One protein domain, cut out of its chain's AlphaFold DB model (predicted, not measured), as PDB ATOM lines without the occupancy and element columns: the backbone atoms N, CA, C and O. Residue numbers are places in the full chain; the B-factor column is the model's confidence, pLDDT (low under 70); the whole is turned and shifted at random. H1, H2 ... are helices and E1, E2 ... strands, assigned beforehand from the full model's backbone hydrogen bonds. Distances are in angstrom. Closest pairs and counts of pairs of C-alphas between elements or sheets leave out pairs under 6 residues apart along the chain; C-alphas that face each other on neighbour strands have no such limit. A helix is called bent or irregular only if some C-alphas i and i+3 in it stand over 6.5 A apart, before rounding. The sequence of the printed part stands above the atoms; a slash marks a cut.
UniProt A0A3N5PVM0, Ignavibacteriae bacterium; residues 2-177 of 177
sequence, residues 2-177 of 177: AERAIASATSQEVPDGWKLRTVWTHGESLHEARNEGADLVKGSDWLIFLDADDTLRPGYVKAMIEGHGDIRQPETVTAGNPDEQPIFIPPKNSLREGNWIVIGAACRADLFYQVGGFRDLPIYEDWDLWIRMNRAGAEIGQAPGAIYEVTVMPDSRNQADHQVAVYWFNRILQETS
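What this domain is: This is residues 2 to 177 of the 177 residues of a protein of Ignavibacteriae bacterium (UniProt A0A3N5PVM0). A small, strongly twisted sheet of three strands, E2 E1 E3, has the short helix H3 packed on it, mostly against the bent strand E3, while H1, H2, H4 and H6 lie off the sheet and long loops link many of the parts. H5 only grazes the sheet, and H6, at the end of a long loop, lies side by side with H5 as the part farthest out. The printed part has 176 residues with six named helices and three named strands, in the order H1 H2 H3 E1 E2 H4 H5 E3 H6; the mixed sheet runs E2 E1 E3. The class is mixed, helices and strands, though under half of the residues are in named elements. The whole is compact, with a radius of gyration of the C-alphas of 15.6 A and spans of 45 by 36 by 35 A.

Where its parts are: H1 is residues 2 to 10, from C-alpha 2 at (170.409, 97.160, 47.638). H2 is residues 30 to 40, 15.5 A long, and H3 residues 60 to 66. E1, residues 71 to 78, spans 21.9 A from C-alpha 71 at (184.624, 89.367, 66.032). E2 is residues 106 to 108, H4 residues 109 to 114, and H5 residues 125 to 135, 15.5 A long. E3, residues 140 to 150, spans 20.9 A and bends by 93 degrees at residue 145. H6, residues 162 to 175, spans 20.1 A and ends with C-alpha 175 at (191.932, 108.485, 69.421).

How they stand to each other: E1 is the inner strand. E1 and E3 are parallel at 28 degrees, with N 75 and O 146 at 2.8 A, within hydrogen-bond range. E2 and E1 form an antiparallel hairpin at 167 degrees, with N 72 and O 106 at 2.8 A. Residues 55 to 56 pair antiparallel with residues 148 to 149 of E3. H3 is on the sheet at a height of 7.4 A over the sheet; its closest C-alphas to E3 are Tyr 60 and Ala 146, 4.2 A apart. H5 only grazes the sheet, with residues 130 to 134. H4 and H5 only just touch, with 3 pairs of C-alphas within 8 A, the closest being Leu 111 and Met 133 at 6.2 A; they are about perpendicular at 82 degrees. H6 is close to H5 but not clearly touching, at a shallow tilt of 27 degrees, the same way; their closest C-alphas are Asp 128 and Ile 172, 6.3 A apart. H2 and H4 are near each other, with 6 pairs of C-alphas within 10 A. H1 touches no helix and is not on the sheet. In each of the six helices every O i to N i+4 pair is within hydrogen-bond range.

The domain as a whole: The C-alphas farthest apart, Asp 16 and Gln 163, are 49.0 A apart. The printed part has no cut. The links H1 to H2, H2 to H3, E1 to E2 and E3 to H6 are long. Mean pLDDT of the printed part is 93.2, and residues 154 to 160 are under 70.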
ATOM      1  N   ALA A   2     170.910  97.660  46.348       84.75
ATOM      2  CA  ALA A   2     170.409  97.160  47.638       84.75
ATOM      3  C   ALA A   2     169.518  95.903  47.553       84.75
ATOM      4  O   ALA A   2     169.590  95.048  48.425       84.75
ATOM      5  N   GLU A   3     168.717  95.744  46.494       91.56
ATOM      6  CA  GLU A   3     167.877  94.550  46.294       91.56
ATOM      7  C   GLU A   3     168.668  93.234  46.316       91.56
ATOM      8  O   GLU A   3     168.196  92.258  46.892       91.56
ATOM      9  N   ARG A   4     169.879  93.199  45.736       94.12
ATOM     10  CA  ARG A   4     170.735  92.003  45.754       94.12
ATOM     11  C   ARG A   4     171.238  91.702  47.161       94.12
ATOM     12  O   ARG A   4     171.158  90.553  47.590       94.12
ATOM     13  N   ALA A   5     171.710  92.726  47.870       95.44
ATOM     14  CA  ALA A   5     172.155  92.610  49.252       95.44
ATOM     15  C   ALA A   5     171.017  92.075  50.138       95.44
ATOM     16  O   ALA A   5     171.166  91.034  50.780       95.44
ATOM     17  N   ILE A   6     169.838  92.708  50.070       96.25
ATOM     18  CA  ILE A   6     168.630  92.308  50.808       96.25
ATOM     19  C   ILE A   6     168.233  90.868  50.468       96.25
ATOM     20  O   ILE A   6     168.009  90.066  51.376       96.25
ATOM     21  N   ALA A   7     168.178  90.505  49.184       96.88
ATOM     22  CA  ALA A   7     167.860  89.142  48.768       96.88
ATOM     23  C   ALA A   7     168.858  88.130  49.359       96.88
ATOM     24  O   ALA A   7     168.436  87.147  49.960       96.88
ATOM     25  N   SER A   8     170.162  88.412  49.275       97.38
ATOM     26  CA  SER A   8     171.204  87.521  49.797       97.38
ATOM     27  C   SER A   8     171.191  87.380  51.323       97.38
ATOM     28  O   SER A   8     171.508  86.309  51.835       97.38
ATOM     29  N   ALA A   9     170.792  88.427  52.055       97.38
ATOM     30  CA  ALA A   9     170.672  88.404  53.512       97.38
ATOM     31  C   ALA A   9     169.392  87.690  53.973       97.38
ATOM     32  O   ALA A   9     169.417  86.909  54.922       97.38
ATOM     33  N   THR A  10     168.266  87.933  53.297       97.31
ATOM     34  CA  THR A  10     166.969  87.309  53.624       97.31
ATOM     35  C   THR A  10     166.908  85.824  53.275       97.31
ATOM     36  O   THR A  10     166.130  85.101  53.893       97.31
ATOM     37  N   SER A  11     167.734  85.348  52.338       97.31
ATOM     38  CA  SER A  11     167.826  83.927  51.984       97.31
ATOM     39  C   SER A  11     168.720  83.101  52.914       97.31
ATOM     40  O   SER A  11     168.942  81.923  52.643       97.31
ATOM     41  N   GLN A  12     169.305  83.702  53.952       98.25
ATOM     42  CA  GLN A  12     170.207  82.990  54.854       98.25
ATOM     43  C   GLN A  12     169.442  82.068  55.800       98.25
ATOM     44  O   GLN A  12     168.398  82.419  56.350       98.25
ATOM     45  N   GLU A  13     170.020  80.896  56.032       95.12
ATOM     46  CA  GLU A  13     169.523  79.918  56.992       95.12
ATOM     47  C   GLU A  13     170.300  80.023  58.307       95.12
ATOM     48  O   GLU A  13     171.479  80.395  58.332       95.12
ATOM     49  N   VAL A  14     169.640  79.656  59.405       96.31
ATOM     50  CA  VAL A  14     170.253  79.564  60.733       96.31
ATOM     51  C   VAL A  14     170.013  78.183  61.345       96.31
ATOM     52  O   VAL A  14     169.000  77.558  61.031       96.31
ATOM     53  N   PRO A  15     170.918  77.689  62.211       94.31
ATOM     54  CA  PRO A  15     170.707  76.447  62.950       94.31
ATOM     55  C   PRO A  15     169.482  76.496  63.871       94.31
ATOM     56  O   PRO A  15     169.004  77.568  64.249       94.31
ATOM     57  N   ASP A  16     169.027  75.325  64.314       94.88
ATOM     58  CA  ASP A  16     167.958  75.219  65.306       94.88
ATOM     59  C   ASP A  16     168.285  76.009  66.583       94.88
ATOM     60  O   ASP A  16     169.416  76.021  67.074       94.88
ATOM     61  N   GLY A  17     167.272  76.683  67.131       95.19
ATOM     62  CA  GLY A  17     167.415  77.540  68.313       95.19
ATOM     63  C   GLY A  17     167.912  78.958  68.018       95.19
ATOM     64  O   GLY A  17     167.815  79.814  68.897       95.19
ATOM     65  N   TRP A  18     168.356  79.240  66.792       97.00
ATOM     66  CA  TRP A  18     168.719  80.585  66.353       97.00
ATOM     67  C   TRP A  18     167.569  81.280  65.634       97.00
ATOM     68  O   TRP A  18     166.666  80.659  65.073       97.00
ATOM     69  N   LYS A  19     167.607  82.613  65.648       96.88
ATOM     70  CA  LYS A  19     166.696  83.461  64.881       96.88
ATOM     71  C   LYS A  19     167.517  84.465  64.098       96.88
ATOM     72  O   LYS A  19     168.396  85.111  64.660       96.88
ATOM     73  N   LEU A  20     167.188  84.620  62.823       96.81
ATOM     74  CA  LEU A  20     167.730  85.681  61.992       96.81
ATOM     75  C   LEU A  20     166.718  86.819  61.906       96.81
ATOM     76  O   LEU A  20     165.554  86.601  61.571       96.81
ATOM     77  N   ARG A  21     167.173  88.037  62.191       96.94
ATOM     78  CA  ARG A  21     166.410  89.258  61.952       96.94
ATOM     79  C   ARG A  21     167.180  90.125  60.972       96.94
ATOM     80  O   ARG A  21     168.280  90.565  61.277       96.94
ATOM     81  N   THR A  22     166.581  90.374  59.816       96.69
ATOM     82  CA  THR A  22     167.120  91.278  58.803       96.69
ATOM     83  C   THR A  22     166.388  92.612  58.866       96.69
ATOM     84  O   THR A  22     165.167  92.671  59.017       96.69
ATOM     85  N   VAL A  23     167.152  93.695  58.784       96.75
ATOM     86  CA  VAL A  23     166.653  95.066  58.653       96.75
ATOM     87  C   VAL A  23     167.493  95.775  57.603       96.75
ATOM     88  O   VAL A  23     168.624  95.378  57.332       96.75
ATOM     89  N   TRP A  24     166.934  96.812  57.004       94.94
ATOM     90  CA  TRP A  24     167.616  97.658  56.036       94.94
ATOM     91  C   TRP A  24     167.253  99.099  56.349       94.94
ATOM     92  O   TRP A  24     166.088  99.431  56.568       94.94
ATOM     93  N   THR A  25     168.269  99.942  56.385       93.81
ATOM     94  CA  THR A  25     168.166 101.351  56.743       93.81
ATOM     95  C   THR A  25     168.785 102.188  55.637       93.81
ATOM     96  O   THR A  25     169.666 101.743  54.898       93.81
ATOM     97  N   HIS A  26     168.290 103.412  55.504       89.88
ATOM     98  CA  HIS A  26     168.856 104.415  54.620       89.88
ATOM     99  C   HIS A  26     169.041 105.685  55.445       89.88
ATOM    100  O   HIS A  26     168.055 106.306  55.830       89.88
ATOM    101  N   GLY A  27     170.294 106.014  55.748       84.81
ATOM    102  CA  GLY A  27     170.669 107.221  56.482       84.81
ATOM    103  C   GLY A  27     171.238 108.290  55.553       84.81
ATOM    104  O   GLY A  27     171.624 107.993  54.420       84.81
ATOM    105  N   GLU A  28     171.329 109.526  56.049       84.88
ATOM    106  CA  GLU A  28     172.036 110.612  55.351       84.88
ATOM    107  C   GLU A  28     173.549 110.341  55.303       84.88
ATOM    108  O   GLU A  28     174.246 110.757  54.372       84.88
ATOM    109  N   SER A  29     174.042 109.564  56.269       89.38
ATOM    110  CA  SER A  29     175.404 109.050  56.338       89.38
ATOM    111  C   SER A  29     175.453 107.526  56.537       89.38
ATOM    112  O   SER A  29     174.489 106.875  56.948       89.38
ATOM    113  N   LEU A  30     176.619 106.937  56.249       89.75
ATOM    114  CA  LEU A  30     176.844 105.494  56.389       89.75
ATOM    115  C   LEU A  30     176.839 105.050  57.860       89.75
ATOM    116  O   LEU A  30     176.302 103.991  58.183       89.75
ATOM    117  N   HIS A  31     177.414 105.863  58.752       93.38
ATOM    118  CA  HIS A  31     177.468 105.543  60.176       93.38
ATOM    119  C   HIS A  31     176.069 105.595  60.814       93.38
ATOM    120  O   HIS A  31     175.733 104.699  61.590       93.38
ATOM    121  N   GLU A  32     175.230 106.576  60.450       94.44
ATOM    122  CA  GLU A  32     173.830 106.652  60.894       94.44
ATOM    123  C   GLU A  32     173.049 105.426  60.442       94.44
ATOM    124  O   GLU A  32     172.437 104.768  61.276       94.44
ATOM    125  N   ALA A  33     173.132 105.068  59.154       95.31
ATOM    126  CA  ALA A  33     172.427 103.905  58.623       95.31
ATOM    127  C   ALA A  33     172.790 102.627  59.399       95.31
ATOM    128  O   ALA A  33     171.905 101.876  59.821       95.31
ATOM    129  N   ARG A  34     174.086 102.390  59.643       96.94
ATOM    130  CA  ARG A  34     174.552 101.207  60.381       96.94
ATOM    131  C   ARG A  34     174.111 101.227  61.849       96.94
ATOM    132  O   ARG A  34     173.610 100.216  62.339       96.94
ATOM    133  N   ASN A  35     174.247 102.358  62.544       98.06
ATOM    134  CA  ASN A  35     173.840 102.476  63.948       98.06
ATOM    135  C   ASN A  35     172.318 102.364  64.127       98.06
ATOM    136  O   ASN A  35     171.868 101.670  65.034       98.06
ATOM    137  N   GLU A  36     171.521 102.974  63.247       97.62
ATOM    138  CA  GLU A  36     170.060 102.833  63.246       97.62
ATOM    139  C   GLU A  36     169.652 101.375  63.005       97.62
ATOM    140  O   GLU A  36     168.785 100.840  63.697       97.62
ATOM    141  N   GLY A  37     170.320 100.697  62.065       97.31
ATOM    142  CA  GLY A  37     170.098  99.279  61.795       97.31
ATOM    143  C   GLY A  37     170.349  98.416  63.031       97.31
ATOM    144  O   GLY A  37     169.502  97.592  63.383       97.31
ATOM    145  N   ALA A  38     171.470  98.642  63.725       98.00
ATOM    146  CA  ALA A  38     171.775  97.971  64.986       98.00
ATOM    147  C   ALA A  38     170.695  98.253  66.046       98.00
ATOM    148  O   ALA A  38     170.165  97.324  66.659       98.00
ATOM    149  N   ASP A  39     170.292  99.515  66.191       97.62
ATOM    150  CA  ASP A  39     169.275  99.952  67.144       97.62
ATOM    151  C   ASP A  39     167.910  99.288  66.917       97.62
ATOM    152  O   ASP A  39     167.259  98.867  67.879       97.62
ATOM    153  N   LEU A  40     167.498  99.117  65.658       97.88
ATOM    154  CA  LEU A  40     166.262  98.416  65.302       97.88
ATOM    155  C   LEU A  40     166.274  96.951  65.747       97.88
ATOM    156  O   LEU A  40     165.209  96.403  66.052       97.88
ATOM    157  N   VAL A  41     167.449  96.317  65.805       97.19
ATOM    158  CA  VAL A  41     167.645  94.921  66.226       97.19
ATOM    159  C   VAL A  41     168.254  94.787  67.626       97.19
ATOM    160  O   VAL A  41     168.766  93.722  67.974       97.19
ATOM    161  N   LYS A  42     168.151  95.824  68.469       95.62
ATOM    162  CA  LYS A  42     168.514  95.743  69.894       95.62
ATOM    163  C   LYS A  42     167.899  94.508  70.557       95.62
ATOM    164  O   LYS A  42     166.713  94.221  70.393       95.62
ATOM    165  N   GLY A  43     168.726  93.793  71.318       95.56
ATOM    166  CA  GLY A  43     168.389  92.502  71.924       95.56
ATOM    167  C   GLY A  43     168.889  91.276  71.150       95.56
ATOM    168  O   GLY A  43     168.789  90.174  71.677       95.56
ATOM    169  N   SER A  44     169.443  91.443  69.944       97.69
ATOM    170  CA  SER A  44     170.235  90.400  69.276       97.69
ATOM    171  C   SER A  44     171.557  90.145  70.007       97.69
ATOM    172  O   SER A  44     172.170  91.085  70.505       97.69
ATOM    173  N   ASP A  45     172.033  88.897  70.006       98.06
ATOM    174  CA  ASP A  45     173.352  88.529  70.555       98.06
ATOM    175  C   ASP A  45     174.516  88.897  69.616       98.06
ATOM    176  O   ASP A  45     175.632  89.177  70.059       98.06
ATOM    177  N   TRP A  46     174.246  88.896  68.310       98.69
ATOM    178  CA  TRP A  46     175.223  89.109  67.244       98.69
ATOM    179  C   TRP A  46     174.698  90.107  66.219       98.69
ATOM    180  O   TRP A  46     173.495  90.161  65.950       98.69
ATOM    181  N   LEU A  47     175.616  90.862  65.622       98.75
ATOM    182  CA  LEU A  47     175.357  91.794  64.529       98.75
ATOM    183  C   LEU A  47     176.241  91.437  63.330       98.75
ATOM    184  O   LEU A  47     177.419  91.130  63.503       98.75
ATOM    185  N   ILE A  48     175.668  91.502  62.129       98.69
ATOM    186  CA  ILE A  48     176.362  91.399  60.840       98.69
ATOM    187  C   ILE A  48     175.915  92.603  60.014       98.69
ATOM    188  O   ILE A  48     174.712  92.842  59.885       98.69
ATOM    189  N   PHE A  49     176.868  93.343  59.455       98.31
ATOM    190  CA  PHE A  49     176.596  94.484  58.586       98.31
ATOM    191  C   PHE A  49     176.883  94.099  57.132       98.31
ATOM    192  O   PHE A  49     177.883  93.452  56.836       98.31
ATOM    193  N   LEU A  50     175.996  94.479  56.217       97.56
ATOM    194  CA  LEU A  50     176.124  94.191  54.790       97.56
ATOM    195  C   LEU A  50     175.963  95.492  54.013       97.56
ATOM    196  O   LEU A  50     174.939  96.165  54.157       97.56
ATOM    197  N   ASP A  51     176.963  95.834  53.205       94.75
ATOM    198  CA  ASP A  51     176.893  97.003  52.340       94.75
ATOM    199  C   ASP A  51     175.904  96.754  51.188       94.75
ATOM    200  O   ASP A  51     175.636  95.622  50.784       94.75
ATOM    201  N   ALA A  52     175.280  97.826  50.695       93.56
ATOM    202  CA  ALA A  52     174.140  97.736  49.780       93.56
ATOM    203  C   ALA A  52     174.503  97.244  48.363       93.56
ATOM    204  O   ALA A  52     173.612  96.961  47.556       93.56
ATOM    205  N   ASP A  53     175.785  97.196  48.033       92.25
ATOM    206  CA  ASP A  53     176.355  96.689  46.791       92.25
ATOM    207  C   ASP A  53     176.967  95.289  46.928       92.25
ATOM    208  O   ASP A  53     177.151  94.625  45.907       92.25
ATOM    209  N   ASP A  54     177.163  94.790  48.146       95.44
ATOM    210  CA  ASP A  54     177.759  93.482  48.415       95.44
ATOM    211  C   ASP A  54     176.707  92.379  48.610       95.44
ATOM    212  O   ASP A  54     175.506  92.629  48.766       95.44
ATOM    213  N   THR A  55     177.141  91.117  48.554       96.81
ATOM    214  CA  THR A  55     176.257  89.956  48.754       96.81
ATOM    215  C   THR A  55     176.864  88.906  49.676       96.81
ATOM    216  O   THR A  55     178.076  88.769  49.802       96.81
ATOM    217  N   LEU A  56     176.000  88.128  50.327       97.69
ATOM    218  CA  LEU A  56     176.393  86.969  51.129       97.69
ATOM    219  C   LEU A  56     176.121  85.683  50.347       97.69
ATOM    220  O   LEU A  56     175.010  85.497  49.840       97.69
ATOM    221  N   ARG A  57     177.082  84.755  50.284       96.81
ATOM    222  CA  ARG A  57     176.792  83.425  49.721       96.81
ATOM    223  C   ARG A  57     175.839  82.633  50.628       96.81
ATOM    224  O   ARG A  57     175.756  82.905  51.829       96.81
ATOM    225  N   PRO A  58     175.102  81.644  50.092       97.44
ATOM    226  CA  PRO A  58     174.286  80.757  50.917       97.44
ATOM    227  C   PRO A  58     175.112  80.086  52.023       97.44
ATOM    228  O   PRO A  58     176.220  79.617  51.774       97.44
ATOM    229  N   GLY A  59     174.563  80.032  53.238       97.81
ATOM    230  CA  GLY A  59     175.219  79.425  54.404       97.81
ATOM    231  C   GLY A  59     176.121  80.369  55.206       97.81
ATOM    232  O   GLY A  59     176.648  79.952  56.236       97.81
ATOM    233  N   TYR A  60     176.246  81.637  54.800       98.62
ATOM    234  CA  TYR A  60     177.068  82.645  55.474       98.62
ATOM    235  C   TYR A  60     176.778  82.753  56.972       98.62
ATOM    236  O   TYR A  60     177.685  82.663  57.795       98.62
ATOM    237  N   VAL A  61     175.504  82.924  57.342       98.56
ATOM    238  CA  VAL A  61     175.120  83.145  58.747       98.56
ATOM    239  C   VAL A  61     175.349  81.889  59.585       98.56
ATOM    240  O   VAL A  61     175.818  81.979  60.718       98.56
ATOM    241  N   LYS A  62     175.084  80.706  59.024       98.31
ATOM    242  CA  LYS A  62     175.382  79.434  59.686       98.31
ATOM    243  C   LYS A  62     176.879  79.291  59.978       98.31
ATOM    244  O   LYS A  62     177.243  79.015  61.117       98.31
ATOM    245  N   ALA A  63     177.732  79.545  58.987       98.38
ATOM    246  CA  ALA A  63     179.181  79.506  59.165       98.38
ATOM    247  C   ALA A  63     179.664  80.562  60.175       98.38
ATOM    248  O   ALA A  63     180.525  80.278  61.007       98.38
ATOM    249  N   MET A  64     179.053  81.753  60.186       98.50
ATOM    250  CA  MET A  64     179.323  82.767  61.209       98.50
ATOM    251  C   MET A  64     179.012  82.273  62.616       98.50
ATOM    252  O   MET A  64     179.807  82.517  63.518       98.50
ATOM    253  N   ILE A  65     177.898  81.568  62.819       97.75
ATOM    254  CA  ILE A  65     177.508  81.001  64.118       97.75
ATOM    255  C   ILE A  65     178.500  79.923  64.582       97.75
ATOM    256  O   ILE A  65     178.835  79.882  65.769       97.75
ATOM    257  N   GLU A  66     178.992  79.097  63.660       97.06
ATOM    258  CA  GLU A  66     179.960  78.018  63.918       97.06
ATOM    259  C   GLU A  66     181.408  78.524  64.094       97.06
ATOM    260  O   GLU A  66     182.249  77.805  64.637       97.06
ATOM    261  N   GLY A  67     181.700  79.759  63.671       97.69
ATOM    262  CA  GLY A  67     182.998  80.412  63.837       97.69
ATOM    263  C   GLY A  67     183.375  80.712  65.295       97.69
ATOM    264  O   GLY A  67     182.573  80.589  66.223       97.69
ATOM    265  N   HIS A  68     184.618  81.151  65.494       97.94
ATOM    266  CA  HIS A  68     185.182  81.465  66.814       97.94
ATOM    267  C   HIS A  68     185.558  82.944  66.938       97.94
ATOM    268  O   HIS A  68     185.737  83.628  65.932       97.94
ATOM    269  N   GLY A  69     185.694  83.419  68.178       98.25
ATOM    270  CA  GLY A  69     185.934  84.824  68.505       98.25
ATOM    271  C   GLY A  69     184.647  85.634  68.676       98.25
ATOM    272  O   GLY A  69     183.554  85.195  68.298       98.25
ATOM    273  N   ASP A  70     184.801  86.820  69.256       98.62
ATOM    274  CA  ASP A  70     183.761  87.836  69.446       98.62
ATOM    275  C   ASP A  70     183.591  88.734  68.216       98.62
ATOM    276  O   ASP A  70     182.531  89.332  68.026       98.62
ATOM    277  N   ILE A  71     184.636  88.821  67.390       98.69
ATOM    278  CA  ILE A  71     184.624  89.367  66.032       98.69
ATOM    279  C   ILE A  71     185.034  88.228  65.102       98.69
ATOM    280  O   ILE A  71     186.134  87.694  65.230       98.69
ATOM    281  N   ARG A  72     184.156  87.845  64.178       98.62
ATOM    282  CA  ARG A  72     184.328  86.669  63.321       98.62
ATOM    283  C   ARG A  72     184.525  87.110  61.885       98.62
ATOM    284  O   ARG A  72     183.583  87.542  61.221       98.62
ATOM    285  N   GLN A  73     185.763  87.019  61.421       98.19
ATOM    286  CA  GLN A  73     186.133  87.393  60.066       98.19
ATOM    287  C   GLN A  73     185.638  86.334  59.055       98.19
ATOM    288  O   GLN A  73     185.893  85.143  59.269       98.19
ATOM    289  N   PRO A  74     184.970  86.739  57.959       98.56
ATOM    290  CA  PRO A  74     184.623  85.854  56.852       98.56
ATOM    291  C   PRO A  74     185.784  85.684  55.864       98.56
ATOM    292  O   PRO A  74     186.753  86.446  55.859       98.56
ATOM    293  N   GLU A  75     185.616  84.736  54.952       98.19
ATOM    294  CA  GLU A  75     186.329  84.715  53.679       98.19
ATOM    295  C   GLU A  75     185.710  85.744  52.718       98.19
ATOM    296  O   GLU A  75     184.511  86.027  52.763       98.19
ATOM    297  N   THR A  76     186.520  86.296  51.822       96.88
ATOM    298  CA  THR A  76     186.112  87.293  50.827       96.88
ATOM    299  C   THR A  76     186.417  86.820  49.416       96.88
ATOM    300  O   THR A  76     187.420  86.142  49.192       96.88
ATOM    301  N   VAL A  77     185.576  87.217  48.466       95.62
ATOM    302  CA  VAL A  77     185.749  86.961  47.029       95.62
ATOM    303  C   VAL A  77     185.157  88.117  46.225       95.62
ATOM    304  O   VAL A  77     184.217  88.766  46.688       95.62
ATOM    305  N   THR A  78     185.666  88.385  45.023       93.19
ATOM    306  CA  THR A  78     185.066  89.393  44.141       93.19
ATOM    307  C   THR A  78     183.744  88.875  43.580       93.19
ATOM    308  O   THR A  78     183.668  87.784  43.006       93.19
ATOM    309  N   ALA A  79     182.683  89.669  43.707       87.44
ATOM    310  CA  ALA A  79     181.370  89.320  43.188       87.44
ATOM    311  C   ALA A  79     181.418  89.087  41.668       87.44
ATOM    312  O   ALA A  79     181.958  89.890  40.906       87.44
ATOM    313  N   GLY A  80     180.806  87.989  41.215       79.38
ATOM    314  CA  GLY A  80     180.723  87.647  39.792       79.38
ATOM    315  C   GLY A  80     181.976  86.997  39.198       79.38
ATOM    316  O   GLY A  80     181.983  86.742  37.995       79.38
ATOM    317  N   ASN A  81     182.998  86.690  40.005       80.19
ATOM    318  CA  ASN A  81     184.155  85.912  39.571       80.19
ATOM    319  C   ASN A  81     184.027  84.440  40.022       80.19
ATOM    320  O   ASN A  81     184.294  84.134  41.185       80.19
ATOM    321  N   PRO A  82     183.595  83.512  39.144       73.75
ATOM    322  CA  PRO A  82     183.366  82.117  39.525       73.75
ATOM    323  C   PRO A  82     184.661  81.327  39.768       73.75
ATOM    324  O   PRO A  82     184.617  80.293  40.430       73.75
ATOM    325  N   ASP A  83     185.793  81.804  39.246       83.12
ATOM    326  CA  ASP A  83     187.083  81.111  39.327       83.12
ATOM    327  C   ASP A  83     187.897  81.525  40.562       83.12
ATOM    328  O   ASP A  83     188.864  80.855  40.938       83.12
ATOM    329  N   GLU A  84     187.515  82.626  41.214       89.56
ATOM    330  CA  GLU A  84     188.193  83.115  42.408       89.56
ATOM    331  C   GLU A  84     187.797  82.293  43.636       89.56
ATOM    332  O   GLU A  84     186.620  82.110  43.961       89.56
ATOM    333  N   GLN A  85     188.814  81.786  44.330       92.06
ATOM    334  CA  GLN A  85     188.622  81.076  45.583       92.06
ATOM    335  C   GLN A  85     188.416  82.087  46.716       92.06
ATOM    336  O   GLN A  85     189.213  83.020  46.825       92.06
ATOM    337  N   PRO A  86     187.397  81.904  47.573       95.38
ATOM    338  CA  PRO A  86     187.261  82.700  48.783       95.38
ATOM    339  C   PRO A  86     188.500  82.550  49.663       95.38
ATOM    340  O   PRO A  86     188.968  81.437  49.904       95.38
ATOM    341  N   ILE A  87     189.028  83.671  50.144       96.44
ATOM    342  CA  ILE A  87     190.171  83.692  51.059       96.44
ATOM    343  C   ILE A  87     189.879  84.602  52.242       96.44
ATOM    344  O   ILE A  87     189.195  85.612  52.105       96.44
ATOM    345  N   PHE A  88     190.451  84.300  53.401       97.06
ATOM    346  CA  PHE A  88     190.549  85.301  54.457       97.06
ATOM    347  C   PHE A  88     191.475  86.430  54.011       97.06
ATOM    348  O   PHE A  88     192.541  86.173  53.445       97.06
ATOM    349  N   ILE A  89     191.118  87.673  54.337       95.31
ATOM    350  CA  ILE A  89     192.092  88.762  54.262       95.31
ATOM    351  C   ILE A  89     193.188  88.444  55.291       95.31
ATOM    352  O   ILE A  89     192.865  88.268  56.471       95.31
ATOM    353  N   PRO A  90     194.467  88.338  54.886       94.19
ATOM    354  CA  PRO A  90     195.523  87.922  55.796       94.19
ATOM    355  C   PRO A  90     195.642  88.874  56.993       94.19
ATOM    356  O   PRO A  90     195.692  90.095  56.791       94.19
ATOM    357  N   PRO A  91     195.717  88.348  58.229       91.88
ATOM    358  CA  PRO A  91     195.878  89.191  59.396       91.88
ATOM    359  C   PRO A  91     197.224  89.917  59.361       91.88
ATOM    360  O   PRO A  91     198.241  89.385  58.910       91.88
ATOM    361  N   LYS A  92     197.225  91.147  59.874       92.00
ATOM    362  CA  LYS A  92     198.452  91.885  60.211       92.00
ATOM    363  C   LYS A  92     198.902  91.527  61.630       92.00
ATOM    364  O   LYS A  92     198.157  90.869  62.355       92.00
ATOM    365  N   ASN A  93     200.072  92.000  62.076       88.88
ATOM    366  CA  ASN A  93     200.527  91.707  63.446       88.88
ATOM    367  C   ASN A  93     199.596  92.325  64.500       88.88
ATOM    368  O   ASN A  93     199.481  91.826  65.615       88.88
ATOM    369  N   SER A  94     198.941  93.436  64.153       91.31
ATOM    370  CA  SER A  94     197.884  94.042  64.956       91.31
ATOM    371  C   SER A  94     196.922  94.833  64.074       91.31
ATOM    372  O   SER A  94     197.302  95.297  62.996       91.31
ATOM    373  N   LEU A  95     195.699  95.079  64.558       93.06
ATOM    374  CA  LEU A  95     194.773  96.005  63.894       93.06
ATOM    375  C   LEU A  95     195.353  97.419  63.760       93.06
ATOM    376  O   LEU A  95     194.952  98.148  62.865       93.06
ATOM    377  N   ARG A  96     196.345  97.812  64.572       91.50
ATOM    378  CA  ARG A  96     196.988  99.132  64.454       91.50
ATOM    379  C   ARG A  96     197.828  99.285  63.181       91.50
ATOM    380  O   ARG A  96     198.119 100.407  62.788       91.50
ATOM    381  N   GLU A  97     198.206  98.185  62.533       91.25
ATOM    382  CA  GLU A  97     198.940  98.196  61.259       91.25
ATOM    383  C   GLU A  97     198.008  98.295  60.036       91.25
ATOM    384  O   GLU A  97     198.473  98.425  58.902       91.25
ATOM    385  N   GLY A  98     196.691  98.215  60.249       91.69
ATOM    386  CA  GLY A  98     195.665  98.407  59.229       91.69
ATOM    387  C   GLY A  98     194.534  97.387  59.301       91.69
ATOM    388  O   GLY A  98     194.616  96.380  60.010       91.69
ATOM    389  N   ASN A  99     193.474  97.660  58.542       93.62
ATOM    390  CA  ASN A  99     192.291  96.818  58.536       93.62
ATOM    391  C   ASN A  99     192.522  95.530  57.735       93.62
ATOM    392  O   ASN A  99     193.061  95.558  56.629       93.62
ATOM    393  N   TRP A 100     192.099  94.411  58.306       95.19
ATOM    394  CA  TRP A 100     192.024  93.111  57.641       95.19
ATOM    395  C   TRP A 100     190.677  92.426  57.915       95.19
ATOM    396  O   TRP A 100     190.498  91.256  57.608       95.19
ATOM    397  N   ILE A 101     189.706  93.150  58.472       97.31
ATOM    398  CA  ILE A 101     188.380  92.643  58.811       97.31
ATOM    399  C   ILE A 101     187.363  93.453  58.013       97.31
ATOM    400  O   ILE A 101     187.209  94.656  58.225       97.31
ATOM    401  N   VAL A 102     186.677  92.794  57.082       96.75
ATOM    402  CA  VAL A 102     185.596  93.432  56.321       96.75
ATOM    403  C   VAL A 102     184.410  93.752  57.221       96.75
ATOM    404  O   VAL A 102     184.169  93.066  58.216       96.75
ATOM    405  N   ILE A 103     183.617  94.741  56.819       97.19
ATOM    406  CA  ILE A 103     182.368  95.112  57.491       97.19
ATOM    407  C   ILE A 103     181.399  93.929  57.685       97.19
ATOM    408  O   ILE A 103     180.660  93.895  58.666       97.19
ATOM    409  N   GLY A 104     181.465  92.929  56.796       97.88
ATOM    410  CA  GLY A 104     180.703  91.682  56.874       97.88
ATOM    411  C   GLY A 104     180.968  90.815  58.106       97.88
ATOM    412  O   GLY A 104     180.194  89.901  58.371       97.88
ATOM    413  N   ALA A 105     182.032  91.063  58.872       98.56
ATOM    414  CA  ALA A 105     182.314  90.283  60.071       98.56
ATOM    415  C   ALA A 105     181.139  90.282  61.061       98.56
ATOM    416  O   ALA A 105     180.519  91.314  61.327       98.56
ATOM    417  N   ALA A 106     180.856  89.115  61.643       98.69
ATOM    418  CA  ALA A 106     179.915  89.043  62.752       98.69
ATOM    419  C   ALA A 106     180.591  89.575  64.013       98.69
ATOM    420  O   ALA A 106     181.734  89.220  64.300       98.69
ATOM    421  N   CYS A 107     179.887  90.386  64.792       98.81
ATOM    422  CA  CYS A 107     180.401  90.888  66.055       98.81
ATOM    423  C   CYS A 107     179.380  90.738  67.184       98.81
ATOM    424  O   CYS A 107     178.165  90.792  66.968       98.81
ATOM    425  N   ARG A 108     179.883  90.524  68.398       98.69
ATOM    426  CA  ARG A 108     179.088  90.502  69.624       98.69
ATOM    427  C   ARG A 108     178.376  91.841  69.831       98.69
ATOM    428  O   ARG A 108     179.010  92.898  69.872       98.69
ATOM    429  N   ALA A 109     177.051  91.795  69.958       98.62
ATOM    430  CA  ALA A 109     176.227  92.999  70.025       98.62
ATOM    431  C   ALA A 109     176.490  93.813  71.303       98.62
ATOM    432  O   ALA A 109     176.559  95.039  71.256       98.62
ATOM    433  N   ASP A 110     176.680  93.144  72.441       98.50
ATOM    434  CA  ASP A 110     177.033  93.778  73.715       98.50
ATOM    435  C   ASP A 110     178.340  94.584  73.619       98.50
ATOM    436  O   ASP A 110     178.362  95.751  74.011       98.50
ATOM    437  N   LEU A 111     179.387  94.014  73.019       98.50
ATOM    438  CA  LEU A 111     180.656  94.700  72.774       98.50
ATOM    439  C   LEU A 111     180.502  95.872  71.792       98.50
ATOM    440  O   LEU A 111     181.080  96.932  72.029       98.50
ATOM    441  N   PHE A 112     179.696  95.726  70.732       98.81
ATOM    442  CA  PHE A 112     179.380  96.824  69.806       98.81
ATOM    443  C   PHE A 112     178.764  98.026  70.541       98.81
ATOM    444  O   PHE A 112     179.223  99.162  70.386       98.81
ATOM    445  N   TYR A 113     177.762  97.783  71.394       98.56
ATOM    446  CA  TYR A 113     177.126  98.843  72.181       98.56
ATOM    447  C   TYR A 113     178.055  99.405  73.260       98.56
ATOM    448  O   TYR A 113     178.054 100.614  73.484       98.56
ATOM    449  N   GLN A 114     178.880  98.565  73.894       98.31
ATOM    450  CA  GLN A 114     179.860  98.992  74.895       98.31
ATOM    451  C   GLN A 114     180.833 100.035  74.335       98.31
ATOM    452  O   GLN A 114     181.194 100.977  75.040       98.31
ATOM    453  N   VAL A 115     181.254  99.889  73.074       98.31
ATOM    454  CA  VAL A 115     182.185 100.830  72.435       98.31
ATOM    455  C   VAL A 115     181.500 102.009  71.739       98.31
ATOM    456  O   VAL A 115     182.198 102.864  71.190       98.31
ATOM    457  N   GLY A 116     180.165 102.068  71.763       98.00
ATOM    458  CA  GLY A 116     179.369 103.162  71.201       98.00
ATOM    459  C   GLY A 116     179.069 103.058  69.701       98.00
ATOM    460  O   GLY A 116     178.750 104.075  69.094       98.00
ATOM    461  N   GLY A 117     179.176 101.870  69.098       98.19
ATOM    462  CA  GLY A 117     178.853 101.651  67.683       98.19
ATOM    463  C   GLY A 117     179.801 102.343  66.697       98.19
ATOM    464  O   GLY A 117     180.977 102.560  67.010       98.19
ATOM    465  N   PHE A 118     179.323 102.656  65.489       98.06
ATOM    466  CA  PHE A 118     180.096 103.362  64.458       98.06
ATOM    467  C   PHE A 118     180.207 104.858  64.765       98.06
ATOM    468  O   PHE A 118     179.232 105.491  65.171       98.06
ATOM    469  N   ARG A 119     181.385 105.438  64.519       96.75
ATOM    470  CA  ARG A 119     181.604 106.891  64.564       96.75
ATOM    471  C   ARG A 119     181.355 107.515  63.195       96.75
ATOM    472  O   ARG A 119     181.503 106.846  62.175       96.75
ATOM    473  N   ASP A 120     181.041 108.807  63.191       95.25
ATOM    474  CA  ASP A 120     180.979 109.604  61.967       95.25
ATOM    475  C   ASP A 120     182.388 109.869  61.429       95.25
ATOM    476  O   ASP A 120     183.058 110.835  61.801       95.25
ATOM    477  N   LEU A 121     182.874 108.938  60.612       92.38
ATOM    478  CA  LEU A 121     184.167 109.010  59.950       92.38
ATOM    479  C   LEU A 121     183.950 108.926  58.436       92.38
ATOM    480  O   LEU A 121     183.135 108.127  57.976       92.38
ATOM    481  N   PRO A 122     184.680 109.721  57.636       89.06
ATOM    482  CA  PRO A 122     184.516 109.703  56.184       89.06
ATOM    483  C   PRO A 122     185.090 108.440  55.529       89.06
ATOM    484  O   PRO A 122     184.684 108.107  54.419       89.06
ATOM    485  N   ILE A 123     186.051 107.785  56.191       90.31
ATOM    486  CA  ILE A 123     186.702 106.532  55.791       90.31
ATOM    487  C   ILE A 123     187.153 105.766  57.042       90.31
ATOM    488  O   ILE A 123     187.395 106.379  58.087       90.31
ATOM    489  N   TYR A 124     187.363 104.455  56.899       93.44
ATOM    490  CA  TYR A 124     187.890 103.559  57.937       93.44
ATOM    491  C   TYR A 124     187.008 103.425  59.188       93.44
ATOM    492  O   TYR A 124     187.495 103.104  60.273       93.44
ATOM    493  N   GLU A 125     185.710 103.667  59.057       95.12
ATOM    494  CA  GLU A 125     184.751 103.557  60.151       95.12
ATOM    495  C   GLU A 125     184.592 102.120  60.672       95.12
ATOM    496  O   GLU A 125     184.371 101.916  61.866       95.12
ATOM    497  N   ASP A 126     184.745 101.122  59.797       95.75
ATOM    498  CA  ASP A 126     184.774  99.703  60.156       95.75
ATOM    499  C   ASP A 126     186.039  99.362  60.957       95.75
ATOM    500  O   ASP A 126     185.974  98.760  62.027       95.75
ATOM    501  N   TRP A 127     187.192  99.841  60.497       97.31
ATOM    502  CA  TRP A 127     188.475  99.667  61.161       97.31
ATOM    503  C   TRP A 127     188.511 100.310  62.551       97.31
ATOM    504  O   TRP A 127     188.964  99.675  63.506       97.31
ATOM    505  N   ASP A 128     188.005 101.541  62.685       97.88
ATOM    506  CA  ASP A 128     187.858 102.226  63.974       97.88
ATOM    507  C   ASP A 128     186.997 101.406  64.948       97.88
ATOM    508  O   ASP A 128     187.382 101.225  66.108       97.88
ATOM    509  N   LEU A 129     185.872 100.852  64.478       98.38
ATOM    510  CA  LEU A 129     185.027  99.973  65.284       98.38
ATOM    511  C   LEU A 129     185.796  98.734  65.757       98.38
ATOM    512  O   LEU A 129     185.818  98.452  66.958       98.38
ATOM    513  N   TRP A 130     186.467  98.025  64.848       98.44
ATOM    514  CA  TRP A 130     187.205  96.808  65.187       98.44
ATOM    515  C   TRP A 130     188.348  97.065  66.166       98.44
ATOM    516  O   TRP A 130     188.523  96.288  67.108       98.44
ATOM    517  N   ILE A 131     189.083  98.175  66.020       98.00
ATOM    518  CA  ILE A 131     190.111  98.570  66.994       98.00
ATOM    519  C   ILE A 131     189.482  98.779  68.373       98.00
ATOM    520  O   ILE A 131     189.995  98.258  69.368       98.00
ATOM    521  N   ARG A 132     188.384  99.538  68.459       98.31
ATOM    522  CA  ARG A 132     187.733  99.829  69.742       98.31
ATOM    523  C   ARG A 132     187.192  98.569  70.409       98.31
ATOM    524  O   ARG A 132     187.399  98.401  71.608       98.31
ATOM    525  N   MET A 133     186.563  97.671  69.652       98.56
ATOM    526  CA  MET A 133     186.065  96.395  70.174       98.56
ATOM    527  C   MET A 133     187.206  95.496  70.660       98.56
ATOM    528  O   MET A 133     187.141  94.979  71.774       98.56
ATOM    529  N   ASN A 134     188.294  95.370  69.892       97.62
ATOM    530  CA  ASN A 134     189.451  94.582  70.317       97.62
ATOM    531  C   ASN A 134     190.096  95.146  71.597       97.62
ATOM    532  O   ASN A 134     190.422  94.392  72.510       97.62
ATOM    533  N   ARG A 135     190.192  96.477  71.730       96.69
ATOM    534  CA  ARG A 135     190.653  97.128  72.971       96.69
ATOM    535  C   ARG A 135     189.713  96.927  74.158       96.69
ATOM    536  O   ARG A 135     190.176  96.933  75.295       96.69
ATOM    537  N   ALA A 136     188.418  96.758  73.904       97.56
ATOM    538  CA  ALA A 136     187.432  96.411  74.922       97.56
ATOM    539  C   ALA A 136     187.490  94.929  75.343       97.56
ATOM    540  O   ALA A 136     186.746  94.529  76.234       97.56
ATOM    541  N   GLY A 137     188.390  94.137  74.746       97.62
ATOM    542  CA  GLY A 137     188.629  92.737  75.090       97.62
ATOM    543  C   GLY A 137     188.057  91.731  74.095       97.62
ATOM    544  O   GLY A 137     188.152  90.540  74.364       97.62
ATOM    545  N   ALA A 138     187.491  92.179  72.968       98.25
ATOM    546  CA  ALA A 138     186.957  91.278  71.952       98.25
ATOM    547  C   ALA A 138     188.062  90.404  71.339       98.25
ATOM    548  O   ALA A 138     189.057  90.921  70.806       98.25
ATOM    549  N   GLU A 139     187.860  89.088  71.360       98.12
ATOM    550  CA  GLU A 139     188.704  88.143  70.637       98.12
ATOM    551  C   GLU A 139     188.376  88.192  69.141       98.12
ATOM    552  O   GLU A 139     187.217  88.070  68.738       98.12
ATOM    553  N   ILE A 140     189.396  88.360  68.301       97.81
ATOM    554  CA  ILE A 140     189.232  88.285  66.850       97.81
ATOM    555  C   ILE A 140     189.499  86.847  66.424       97.81
ATOM    556  O   ILE A 140     190.596  86.333  66.633       97.81
ATOM    557  N   GLY A 141     188.508  86.227  65.797       97.75
ATOM    558  CA  GLY A 141     188.617  84.902  65.212       97.75
ATOM    559  C   GLY A 141     188.060  84.865  63.795       97.75
ATOM    560  O   GLY A 141     187.862  85.891  63.137       97.75
ATOM    561  N   GLN A 142     187.830  83.653  63.305       98.19
ATOM    562  CA  GLN A 142     187.441  83.399  61.920       98.19
ATOM    563  C   GLN A 142     186.200  82.510  61.834       98.19
ATOM    564  O   GLN A 142     185.951  81.661  62.698       98.19
ATOM    565  N   ALA A 143     185.458  82.681  60.742       98.50
ATOM    566  CA  ALA A 143     184.321  81.858  60.352       98.50
ATOM    567  C   ALA A 143     184.572  81.215  58.972       98.50
ATOM    568  O   ALA A 143     184.149  81.761  57.950       98.50
ATOM    569  N   PRO A 144     185.280  80.070  58.912       98.25
ATOM    570  CA  PRO A 144     185.500  79.342  57.662       98.25
ATOM    571  C   PRO A 144     184.190  78.980  56.958       98.25
ATOM    572  O   PRO A 144     183.242  78.533  57.601       98.25
ATOM    573  N   GLY A 145     184.136  79.172  55.639       97.31
ATOM    574  CA  GLY A 145     182.934  78.946  54.834       97.31
ATOM    575  C   GLY A 145     181.897  80.074  54.887       97.31
ATOM    576  O   GLY A 145     180.946  80.052  54.104       97.31
ATOM    577  N   ALA A 146     182.066  81.088  55.747       98.44
ATOM    578  CA  ALA A 146     181.296  82.323  55.647       98.44
ATOM    579  C   ALA A 146     181.901  83.180  54.529       98.44
ATOM    580  O   ALA A 146     182.929  83.818  54.730       98.44
ATOM    581  N   ILE A 147     181.278  83.184  53.348       97.94
ATOM    582  CA  ILE A 147     181.817  83.864  52.160       97.94
ATOM    583  C   ILE A 147     181.069  85.172  51.873       97.94
ATOM    584  O   ILE A 147     179.886  85.165  51.516       97.94
ATOM    585  N   TYR A 148     181.790  86.284  52.006       97.88
ATOM    586  CA  TYR A 148     181.348  87.638  51.691       97.88
ATOM    587  C   TYR A 148     181.786  88.017  50.269       97.88
ATOM    588  O   TYR A 148     182.973  87.954  49.944       97.88
ATOM    589  N   GLU A 149     180.846  88.399  49.407       96.25
ATOM    590  CA  GLU A 149     181.130  88.773  48.021       96.25
ATOM    591  C   GLU A 149     181.190  90.290  47.878       96.25
ATOM    592  O   GLU A 149     180.174  90.972  48.014       96.25
ATOM    593  N   VAL A 150     182.384  90.793  47.568       94.12
ATOM    594  CA  VAL A 150     182.660  92.223  47.419       94.12
ATOM    595  C   VAL A 150     182.418  92.641  45.974       94.12
ATOM    596  O   VAL A 150     183.060  92.132  45.049       94.12
ATOM    597  N   THR A 151     181.520  93.591  45.751       91.62
ATOM    598  CA  THR A 151     181.284  94.182  44.435       91.62
ATOM    599  C   THR A 151     182.296  95.294  44.179       91.62
ATOM    600  O   THR A 151     182.265  96.365  44.779       91.62
ATOM    601  N   VAL A 152     183.199  95.071  43.224       83.12
ATOM    602  CA  VAL A 152     184.167  96.093  42.809       83.12
ATOM    603  C   VAL A 152     183.507  97.046  41.817       83.12
ATOM    604  O   VAL A 152     183.227  96.686  40.674       83.12
ATOM    605  N   MET A 153     183.287  98.285  42.254       73.62
ATOM    606  CA  MET A 153     182.771  99.360  41.408       73.62
ATOM    607  C   MET A 153     183.923 100.225  40.860       73.62
ATOM    608  O   MET A 153     184.841 100.551  41.619       73.62
ATOM    609  N   PRO A 154     183.885 100.650  39.578       57.84
ATOM    610  CA  PRO A 154     184.920 101.499  38.970       57.84
ATOM    611  C   PRO A 154     185.204 102.804  39.737       57.84
ATOM    612  O   PRO A 154     186.353 103.232  39.803       57.84
ATOM    613  N   ASP A 155     184.178 103.371  40.380       57.72
ATOM    614  CA  ASP A 155     184.242 104.612  41.168       57.72
ATOM    615  C   ASP A 155     184.226 104.344  42.689       57.72
ATOM    616  O   ASP A 155     183.663 105.115  43.469       57.72
ATOM    617  N   SER A 156     184.787 103.209  43.127       58.91
ATOM    618  CA  SER A 156     184.827 102.832  44.546       58.91
ATOM    619  C   SER A 156     185.409 103.949  45.426       58.91
ATOM    620  O   SER A 156     186.467 104.516  45.137       58.91
ATOM    621  N   ARG A 157     184.740 104.211  46.559       54.50
ATOM    622  CA  ARG A 157     185.126 105.195  47.592       54.50
ATOM    623  C   ARG A 157     186.559 105.038  48.115       54.50
ATOM    624  O   ARG A 157     187.110 106.002  48.637       54.50
ATOM    625  N   ASN A 158     187.181 103.871  47.940       53.44
ATOM    626  CA  ASN A 158     188.569 103.620  48.341       53.44
ATOM    627  C   ASN A 158     189.619 104.368  47.497       53.44
ATOM    628  O   ASN A 158     190.814 104.218  47.741       53.44
ATOM    629  N   GLN A 159     189.204 105.219  46.554       56.19
ATOM    630  CA  GLN A 159     190.062 106.198  45.877       56.19
ATOM    631  C   GLN A 159     190.164 107.536  46.635       56.19
ATOM    632  O   GLN A 159     190.299 108.596  46.022       56.19
ATOM    633  N   ALA A 160     190.068 107.523  47.968       61.34
ATOM    634  CA  ALA A 160     190.339 108.718  48.758       61.34
ATOM    635  C   ALA A 160     191.758 109.237  48.462       61.34
ATOM    636  O   ALA A 160     192.693 108.453  48.280       61.34
ATOM    637  N   ASP A 161     191.920 110.563  48.438       79.88
ATOM    638  CA  ASP A 161     193.237 111.194  48.338       79.88
ATOM    639  C   ASP A 161     194.173 110.583  49.395       79.88
ATOM    640  O   ASP A 161     193.810 110.457  50.569       79.88
ATOM    641  N   HIS A 162     195.380 110.194  48.982       83.62
ATOM    642  CA  HIS A 162     196.367 109.570  49.859       83.62
ATOM    643  C   HIS A 162     196.614 110.384  51.142       83.62
ATOM    644  O   HIS A 162     196.777 109.805  52.215       83.62
ATOM    645  N   GLN A 163     196.595 111.718  51.066       86.69
ATOM    646  CA  GLN A 163     196.752 112.586  52.234       86.69
ATOM    647  C   GLN A 163     195.578 112.455  53.209       86.69
ATOM    648  O   GLN A 163     195.790 112.418  54.421       86.69
ATOM    649  N   VAL A 164     194.353 112.339  52.690       87.12
ATOM    650  CA  VAL A 164     193.140 112.131  53.493       87.12
ATOM    651  C   VAL A 164     193.189 110.760  54.167       87.12
ATOM    652  O   VAL A 164     192.957 110.670  55.373       87.12
ATOM    653  N   ALA A 165     193.572 109.718  53.426       87.88
ATOM    654  CA  ALA A 165     193.768 108.373  53.963       87.88
ATOM    655  C   ALA A 165     194.790 108.358  55.112       87.88
ATOM    656  O   ALA A 165     194.486 107.901  56.215       87.88
ATOM    657  N   VAL A 166     195.978 108.932  54.901       91.06
ATOM    658  CA  VAL A 166     197.034 109.000  55.925       91.06
ATOM    659  C   VAL A 166     196.603 109.832  57.137       91.06
ATOM    660  O   VAL A 166     196.908 109.461  58.274       91.06
ATOM    661  N   TYR A 167     195.892 110.943  56.930       93.31
ATOM    662  CA  TYR A 167     195.383 111.773  58.021       93.31
ATOM    663  C   TYR A 167     194.437 110.985  58.934       93.31
ATOM    664  O   TYR A 167     194.679 110.907  60.142       93.31
ATOM    665  N   TRP A 168     193.396 110.365  58.370       93.50
ATOM    666  CA  TRP A 168     192.409 109.621  59.157       93.50
ATOM    667  C   TRP A 168     192.998 108.367  59.786       93.50
ATOM    668  O   TRP A 168     192.693 108.083  60.941       93.50
ATOM    669  N   PHE A 169     193.914 107.687  59.092       93.25
ATOM    670  CA  PHE A 169     194.645 106.557  59.657       93.25
ATOM    671  C   PHE A 169     195.347 106.938  60.969       93.25
ATOM    672  O   PHE A 169     195.126 106.326  62.014       93.25
ATOM    673  N   ASN A 170     196.154 108.004  60.938       94.00
ATOM    674  CA  ASN A 170     196.887 108.465  62.117       94.00
ATOM    675  C   ASN A 170     195.958 108.990  63.214       94.00
ATOM    676  O   ASN A 170     196.202 108.746  64.397       94.00
ATOM    677  N   ARG A 171     194.890 109.699  62.834       94.50
ATOM    678  CA  ARG A 171     193.915 110.243  63.779       94.50
ATOM    679  C   ARG A 171     193.181 109.142  64.544       94.50
ATOM    680  O   ARG A 171     193.135 109.202  65.769       94.50
ATOM    681  N   ILE A 172     192.685 108.117  63.849       94.88
ATOM    682  CA  ILE A 172     192.027 106.963  64.479       94.88
ATOM    683  C   ILE A 172     192.989 106.290  65.457       94.88
ATOM    684  O   ILE A 172     192.614 106.041  66.601       94.88
ATOM    685  N   LEU A 173     194.250 106.064  65.070       93.38
ATOM    686  CA  LEU A 173     195.230 105.465  65.980       93.38
ATOM    687  C   LEU A 173     195.454 106.296  67.244       93.38
ATOM    688  O   LEU A 173     195.590 105.711  68.316       93.38
ATOM    689  N   GLN A 174     195.486 107.627  67.149       93.00
ATOM    690  CA  GLN A 174     195.630 108.516  68.308       93.00
ATOM    691  C   GLN A 174     194.404 108.461  69.228       93.00
ATOM    692  O   GLN A 174     194.558 108.331  70.438       93.00
ATOM    693  N   GLU A 175     193.195 108.503  68.665       91.94
ATOM    694  CA  GLU A 175     191.932 108.485  69.421       91.94
ATOM    695  C   GLU A 175     191.593 107.107  70.016       91.94
ATOM    696  O   GLU A 175     190.762 106.996  70.916       91.94
ATOM    697  N   THR A 176     192.244 106.058  69.514       85.75
ATOM    698  CA  THR A 176     192.133 104.671  69.984       85.75
ATOM    699  C   THR A 176     193.424 104.180  70.648       85.75
ATOM    700  O   THR A 176     193.655 102.971  70.728       85.75
ATOM    701  N   SER A 177     194.307 105.085  71.087       75.62
ATOM    702  CA  SER A 177     195.531 104.750  71.841       75.62
ATOM    703  C   SER A 177     195.273 104.473  73.314       75.62
ATOM    704  O   SER A 177     194.273 104.950  73.881       75.62
TER     705      SER A 177